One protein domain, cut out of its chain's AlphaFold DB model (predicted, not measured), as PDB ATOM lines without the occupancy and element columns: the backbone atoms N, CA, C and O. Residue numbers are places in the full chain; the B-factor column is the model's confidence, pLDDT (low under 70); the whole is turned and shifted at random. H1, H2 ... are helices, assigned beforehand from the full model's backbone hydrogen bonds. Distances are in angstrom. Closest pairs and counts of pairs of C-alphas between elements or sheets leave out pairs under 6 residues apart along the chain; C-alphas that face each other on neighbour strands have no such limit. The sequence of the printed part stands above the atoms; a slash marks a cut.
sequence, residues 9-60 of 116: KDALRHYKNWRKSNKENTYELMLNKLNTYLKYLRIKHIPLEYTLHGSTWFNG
ATOM      1  N   LYS A   9     180.699 240.389 229.447       91.56
ATOM      2  CA  LYS A   9     182.129 240.730 229.321       91.56
ATOM      3  C   LYS A   9     182.371 242.203 229.656       91.56
ATOM      4  O   LYS A   9     183.283 242.508 230.418       91.56
ATOM      5  N   ASP A  10     181.519 243.088 229.142       92.50
ATOM      6  CA  ASP A  10     181.606 244.527 229.398       92.50
ATOM      7  C   ASP A  10     181.318 244.858 230.862       92.50
ATOM      8  O   ASP A  10     182.100 245.570 231.481       92.50
ATOM      9  N   ALA A  11     180.279 244.269 231.458       92.69
ATOM     10  CA  ALA A  11     179.955 244.406 232.878       92.69
ATOM     11  C   ALA A  11     181.158 244.076 233.773       92.69
ATOM     12  O   ALA A  11     181.523 244.855 234.652       92.69
ATOM     13  N   LEU A  12     181.828 242.948 233.502       93.94
ATOM     14  CA  LEU A  12     183.024 242.559 234.242       93.94
ATOM     15  C   LEU A  12     184.176 243.553 234.037       93.94
ATOM     16  O   LEU A  12     184.892 243.856 234.992       93.94
ATOM     17  N   ARG A  13     184.368 244.062 232.813       95.38
ATOM     18  CA  ARG A  13     185.377 245.093 232.521       95.38
ATOM     19  C   ARG A  13     185.094 246.372 233.311       95.38
ATOM     20  O   ARG A  13     186.006 246.875 233.964       95.38
ATOM     21  N   HIS A  14     183.853 246.856 233.310       95.56
ATOM     22  CA  HIS A  14     183.447 248.046 234.062       95.56
ATOM     23  C   HIS A  14     183.655 247.862 235.571       95.56
ATOM     24  O   HIS A  14     184.296 248.707 236.192       95.56
ATOM     25  N   TYR A  15     183.246 246.725 236.144       95.12
ATOM     26  CA  TYR A  15     183.500 246.419 237.557       95.12
ATOM     27  C   TYR A  15     184.998 246.403 237.899       95.12
ATOM     28  O   TYR A  15     185.416 246.980 238.902       95.12
ATOM     29  N   LYS A  16     185.833 245.777 237.058       95.50
ATOM     30  CA  LYS A  16     187.291 245.767 237.259       95.50
ATOM     31  C   LYS A  16     187.888 247.171 237.194       95.50
ATOM     32  O   LYS A  16     188.778 247.473 237.981       95.50
ATOM     33  N   ASN A  17     187.416 248.015 236.281       95.75
ATOM     34  CA  ASN A  17     187.873 249.400 236.176       95.75
ATOM     35  C   ASN A  17     187.445 250.218 237.400       95.75
ATOM     36  O   ASN A  17     188.270 250.924 237.970       95.75
ATOM     37  N   TRP A  18     186.206 250.043 237.861       95.31
ATOM     38  CA  TRP A  18     185.708 250.647 239.096       95.31
ATOM     39  C   TRP A  18     186.523 250.207 240.323       95.31
ATOM     40  O   TRP A  18     186.949 251.037 241.115       95.31
ATOM     41  N   ARG A  19     186.861 248.917 240.444       94.69
ATOM     42  CA  ARG A  19     187.747 248.420 241.516       94.69
ATOM     43  C   ARG A  19     189.144 249.042 241.497       94.69
ATOM     44  O   ARG A  19     189.785 249.110 242.538       94.69
ATOM     45  N   LYS A  20     189.636 249.435 240.320       95.00
ATOM     46  CA  LYS A  20     190.971 250.025 240.143       95.00
ATOM     47  C   LYS A  20     190.997 251.536 240.360       95.00
ATOM     48  O   LYS A  20     192.078 252.065 240.583       95.00
ATOM     49  N   SER A  21     189.860 252.227 240.262       92.94
ATOM     50  CA  SER A  21     189.833 253.691 240.321       92.94
ATOM     51  C   SER A  21     190.038 254.246 241.732       92.94
ATOM     52  O   SER A  21     190.676 255.281 241.877       92.94
ATOM     53  N   ASN A  22     189.546 253.561 242.769       92.81
ATOM     54  CA  ASN A  22     189.728 253.951 244.169       92.81
ATOM     55  C   ASN A  22     189.911 252.701 245.051       92.81
ATOM     56  O   ASN A  22     189.290 251.664 244.815       92.81
ATOM     57  N   LYS A  23     190.748 252.802 246.090       90.88
ATOM     58  CA  LYS A  23     190.966 251.749 247.098       90.88
ATOM     59  C   LYS A  23     189.712 251.465 247.932       90.88
ATOM     60  O   LYS A  23     189.528 250.331 248.364       90.88
ATOM     61  N   GLU A  24     188.844 252.458 248.107       92.19
ATOM     62  CA  GLU A  24     187.586 252.343 248.862       92.19
ATOM     63  C   GLU A  24     186.503 251.534 248.136       92.19
ATOM     64  O   GLU A  24     185.536 251.087 248.752       92.19
ATOM     65  N   ASN A  25     186.656 251.322 246.824       92.12
ATOM     66  CA  ASN A  25     185.664 250.651 245.990       92.12
ATOM     67  C   ASN A  25     185.624 249.151 246.274       92.12
ATOM     68  O   ASN A  25     186.065 248.365 245.452       92.12
ATOM     69  N   THR A  26     185.144 248.706 247.429       95.75
ATOM     70  CA  THR A  26     185.188 247.298 247.855       95.75
ATOM     71  C   THR A  26     184.106 246.447 247.191       95.75
ATOM     72  O   THR A  26     183.055 246.937 246.784       95.75
ATOM     73  N   TYR A  27     184.346 245.135 247.086       93.69
ATOM     74  CA  TYR A  27     183.331 244.181 246.629       93.69
ATOM     75  C   TYR A  27     182.019 244.320 247.419       93.69
ATOM     76  O   TYR A  27     180.947 244.380 246.824       93.69
ATOM     77  N   GLU A  28     182.116 244.449 248.743       95.50
ATOM     78  CA  GLU A  28     180.976 244.629 249.646       95.50
ATOM     79  C   GLU A  28     180.151 245.877 249.319       95.50
ATOM     80  O   GLU A  28     178.923 245.816 249.304       95.50
ATOM     81  N   LEU A  29     180.813 246.987 248.976       95.06
ATOM     82  CA  LEU A  29     180.142 248.226 248.587       95.06
ATOM     83  C   LEU A  29     179.314 248.021 247.313       95.06
ATOM     84  O   LEU A  29     178.147 248.404 247.253       95.06
ATOM     85  N   MET A  30     179.894 247.368 246.304       94.06
ATOM     86  CA  MET A  30     179.186 247.069 245.059       94.06
ATOM     87  C   MET A  30     178.041 246.072 245.272       94.06
ATOM     88  O   MET A  30     176.968 246.225 244.689       94.06
ATOM     89  N   LEU A  31     178.243 245.072 246.132       94.56
ATOM     90  CA  LEU A  31     177.203 244.116 246.504       94.56
ATOM     91  C   LEU A  31     176.028 244.816 247.200       94.56
ATOM     92  O   LEU A  31     174.872 244.529 246.888       94.56
ATOM     93  N   ASN A  32     176.303 245.773 248.090       95.75
ATOM     94  CA  ASN A  32     175.272 246.579 248.740       95.75
ATOM     95  C   ASN A  32     174.480 247.418 247.717       95.75
ATOM     96  O   ASN A  32     173.246 247.366 247.696       95.75
ATOM     97  N   LYS A  33     175.172 248.099 246.791       94.81
ATOM     98  CA  LYS A  33     174.528 248.840 245.689       94.81
ATOM     99  C   LYS A  33     173.637 247.932 244.835       94.81
ATOM    100  O   LYS A  33     172.501 248.291 244.525       94.81
ATOM    101  N   LEU A  34     174.105 246.724 244.517       94.81
ATOM    102  CA  LEU A  34     173.329 245.744 243.757       94.81
ATOM    103  C   LEU A  34     172.081 245.285 244.522       94.81
ATOM    104  O   LEU A  34     170.990 245.258 243.957       94.81
ATOM    105  N   ASN A  35     172.214 244.971 245.811       95.06
ATOM    106  CA  ASN A  35     171.085 244.574 246.656       95.06
ATOM    107  C   ASN A  35     170.040 245.689 246.769       95.06
ATOM    108  O   ASN A  35     168.836 245.428 246.697       95.06
ATOM    109  N   THR A  36     170.493 246.935 246.889       94.38
ATOM    110  CA  THR A  36     169.636 248.124 246.906       94.38
ATOM    111  C   THR A  36     168.862 248.261 245.594       94.38
ATOM    112  O   THR A  36     167.639 248.418 245.609       94.38
ATOM    113  N   TYR A  37     169.531 248.088 244.454       94.44
ATOM    114  CA  TYR A  37     168.884 248.088 243.141       94.44
ATOM    115  C   TYR A  37     167.862 246.948 242.977       94.44
ATOM    116  O   TYR A  37     166.738 247.179 242.530       94.44
ATOM    117  N   LEU A  38     168.189 245.725 243.409       92.19
ATOM    118  CA  LEU A  38     167.250 244.595 243.383       92.19
ATOM    119  C   LEU A  38     166.014 244.852 244.259       92.19
ATOM    120  O   LEU A  38     164.889 244.516 243.873       92.19
ATOM    121  N   LYS A  39     166.198 245.492 245.420       93.69
ATOM    122  CA  LYS A  39     165.097 245.904 246.298       93.69
ATOM    123  C   LYS A  39     164.189 246.925 245.608       93.69
ATOM    124  O   LYS A  39     162.970 246.764 245.662       93.69
ATOM    125  N   TYR A  40     164.765 247.914 244.926       93.31
ATOM    126  CA  TYR A  40     164.021 248.897 244.135       93.31
ATOM    127  C   TYR A  40     163.165 248.235 243.043       93.31
ATOM    128  O   TYR A  40     161.965 248.500 242.960       93.31
ATOM    129  N   LEU A  41     163.743 247.308 242.266       91.62
ATOM    130  CA  LEU A  41     163.009 246.577 241.223       91.62
ATOM    131  C   LEU A  41     161.794 245.835 241.790       91.62
ATOM    132  O   LEU A  41     160.719 245.845 241.187       91.62
ATOM    133  N   ARG A  42     161.952 245.241 242.981       91.00
ATOM    134  CA  ARG A  42     160.870 244.549 243.689       91.00
ATOM    135  C   ARG A  42     159.768 245.510 244.142       91.00
ATOM    136  O   ARG A  42     158.599 245.193 243.966       91.00
ATOM    137  N   ILE A  43     160.128 246.670 244.698       91.50
ATOM    138  CA  ILE A  43     159.178 247.688 245.189       91.50
ATOM    139  C   ILE A  43     158.366 248.303 244.042       91.50
ATOM    140  O   ILE A  43     157.170 248.561 244.184       91.50
ATOM    141  N   LYS A  44     159.008 248.546 242.896       89.81
ATOM    142  CA  LYS A  44     158.364 249.142 241.719       89.81
ATOM    143  C   LYS A  44     157.672 248.117 240.812       89.81
ATOM    144  O   LYS A  44     157.064 248.522 239.825       89.81
ATOM    145  N   HIS A  45     157.749 246.822 241.133       89.44
ATOM    146  CA  HIS A  45     157.219 245.723 240.317       89.44
ATOM    147  C   HIS A  45     157.691 245.770 238.851       89.44
ATOM    148  O   HIS A  45     156.912 245.556 237.922       89.44
ATOM    149  N   ILE A  46     158.974 246.073 238.636       87.44
ATOM    150  CA  ILE A  46     159.547 246.184 237.289       87.44
ATOM    151  C   ILE A  46     159.844 244.772 236.750       87.44
ATOM    152  O   ILE A  46     160.578 244.023 237.401       87.44
ATOM    153  N   PRO A  47     159.322 244.386 235.568       86.25
ATOM    154  CA  PRO A  47     159.630 243.091 234.970       86.25
ATOM    155  C   PRO A  47     161.105 243.004 234.574       86.25
ATOM    156  O   PRO A  47     161.690 243.987 234.121       86.25
ATOM    157  N   LEU A  48     161.680 241.799 234.644       82.44
ATOM    158  CA  LEU A  48     163.078 241.538 234.270       82.44
ATOM    159  C   LEU A  48     163.428 242.013 232.848       82.44
ATOM    160  O   LEU A  48     164.558 242.421 232.598       82.44
ATOM    161  N   GLU A  49     162.461 242.012 231.931       84.00
ATOM    162  CA  GLU A  49     162.626 242.464 230.541       84.00
ATOM    163  C   GLU A  49     162.996 243.946 230.415       84.00
ATOM    164  O   GLU A  49     163.685 244.323 229.470       84.00
ATOM    165  N   TYR A  50     162.577 244.765 231.383       83.75
ATOM    166  CA  TYR A  50     162.832 246.208 231.427       83.75
ATOM    167  C   TYR A  50     163.960 246.573 232.397       83.75
ATOM    168  O   TYR A  50     164.201 247.751 232.662       83.75
ATOM    169  N   THR A  51     164.653 245.577 232.952       88.31
ATOM    170  CA  THR A  51     165.798 245.829 233.828       88.31
ATOM    171  C   THR A  51     167.023 246.226 233.017       88.31
ATOM    172  O   THR A  51     167.254 245.736 231.909       88.31
ATOM    173  N   LEU A  52     167.834 247.119 233.583       88.56
ATOM    174  CA  LEU A  52     169.105 247.503 232.981       88.56
ATOM    175  C   LEU A  52     169.985 246.269 232.762       88.56
ATOM    176  O   LEU A  52     170.147 245.429 233.649       88.56
ATOM    177  N   HIS A  53     170.614 246.196 231.592       89.81
ATOM    178  CA  HIS A  53     171.664 245.217 231.355       89.81
ATOM    179  C   HIS A  53     172.834 245.458 232.309       89.81
ATOM    180  O   HIS A  53     173.165 246.601 232.626       89.81
ATOM    181  N   GLY A  54     173.508 244.378 232.717       89.25
ATOM    182  CA  GLY A  54     174.648 244.476 233.628       89.25
ATOM    183  C   GLY A  54     175.736 245.419 233.107       89.25
ATOM    184  O   GLY A  54     176.286 246.191 233.880       89.25
ATOM    185  N   SER A  55     176.004 245.431 231.796       91.19
ATOM    186  CA  SER A  55     176.966 246.359 231.188       91.19
ATOM    187  C   SER A  55     176.592 247.820 231.419       91.19
ATOM    188  O   SER A  55     177.454 248.608 231.787       91.19
ATOM    189  N   THR A  56     175.316 248.172 231.257       92.38
ATOM    190  CA  THR A  56     174.806 249.528 231.490       92.38
ATOM    191  C   THR A  56     174.839 249.882 232.971       92.38
ATOM    192  O   THR A  56     175.250 250.981 233.327       92.38
ATOM    193  N   TRP A  57     174.443 248.949 233.842       94.06
ATOM    194  CA  TRP A  57     174.399 249.194 235.282       94.06
ATOM    195  C   TRP A  57     175.798 249.395 235.885       94.06
ATOM    196  O   TRP A  57     176.040 250.379 236.581       94.06
ATOM    197  N   PHE A  58     176.757 248.528 235.538       94.12
ATOM    198  CA  PHE A  58     178.148 248.654 235.987       94.12
ATOM    199  C   PHE A  58     178.895 249.834 235.348       94.12
ATOM    200  O   PHE A  58     179.933 250.236 235.869       94.12
ATOM    201  N   ASN A  59     178.383 250.421 234.263       93.38
ATOM    202  CA  ASN A  59     178.950 251.613 233.627       93.38
ATOM    203  C   ASN A  59     178.478 252.932 234.281       93.38
ATOM    204  O   ASN A  59     178.254 253.920 233.591       93.38
ATOM    205  N   GLY A  60     178.293 252.942 235.604       90.31
ATOM    206  CA  GLY A  60     178.034 254.162 236.379       90.31
ATOM    207  C   GLY A  60     176.612 254.337 236.914       90.31
ATOM    208  O   GLY A  60     176.419 255.169 237.789       90.31
TER     209      GLY A  60
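AT A GLANCE: This is residues 9 to 60 of the 116 residues of an uncharacterized protein of Lactobacillus gasseri 224-1 (UniProt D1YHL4). One long helix, H2, makes the long side of an open, elongated frame; H1 slants back from its first end, and the chain after H2 folds back to the short H3, which packs on H1 and closes the loop. The printed part has 52 residues with three named helices, H1, H2, H3 in chain order, and no named strand: all helix. It is only just loose, close to compact, with a radius of gyration of the C-alphas of 12.1 A and spans of 35 by 21 by 13 A.

HOW THE PARTS SIT: H2, residues 27 to 43, and H1, residues 9 to 21, are close but not clearly touching; their closest C-alphas, Arg 19 and Tyr 27, are 8.0 A apart. They run opposite ways at a steep tilt of 53 degrees. H3, residues 54 to 58, touches H1, the closest C-alphas being Ala 11 and Ser 55 at 4.0 A. H2 and H3 are apart. In H1, H2 and H3 every O i to N i+4 pair is within hydrogen-bond range.

IN THESE COORDINATES: H2 is 24.4 A long, from C-alpha 27 at (183.331, 244.181, 246.629). H1 is 18.7 A, from C-alpha 9 at (182.129, 240.730, 229.321). H3 is 5.9 A, ending at C-alpha 58 at (178.148, 248.654, 235.987).

THE WHOLE: The farthest C-alphas, Lys 23 and His 45, are 34.9 A apart. The printed part has no cut. The link H1 to H2 is tight, H2 to H3 short. No printed residue is under 70 in pLDDT.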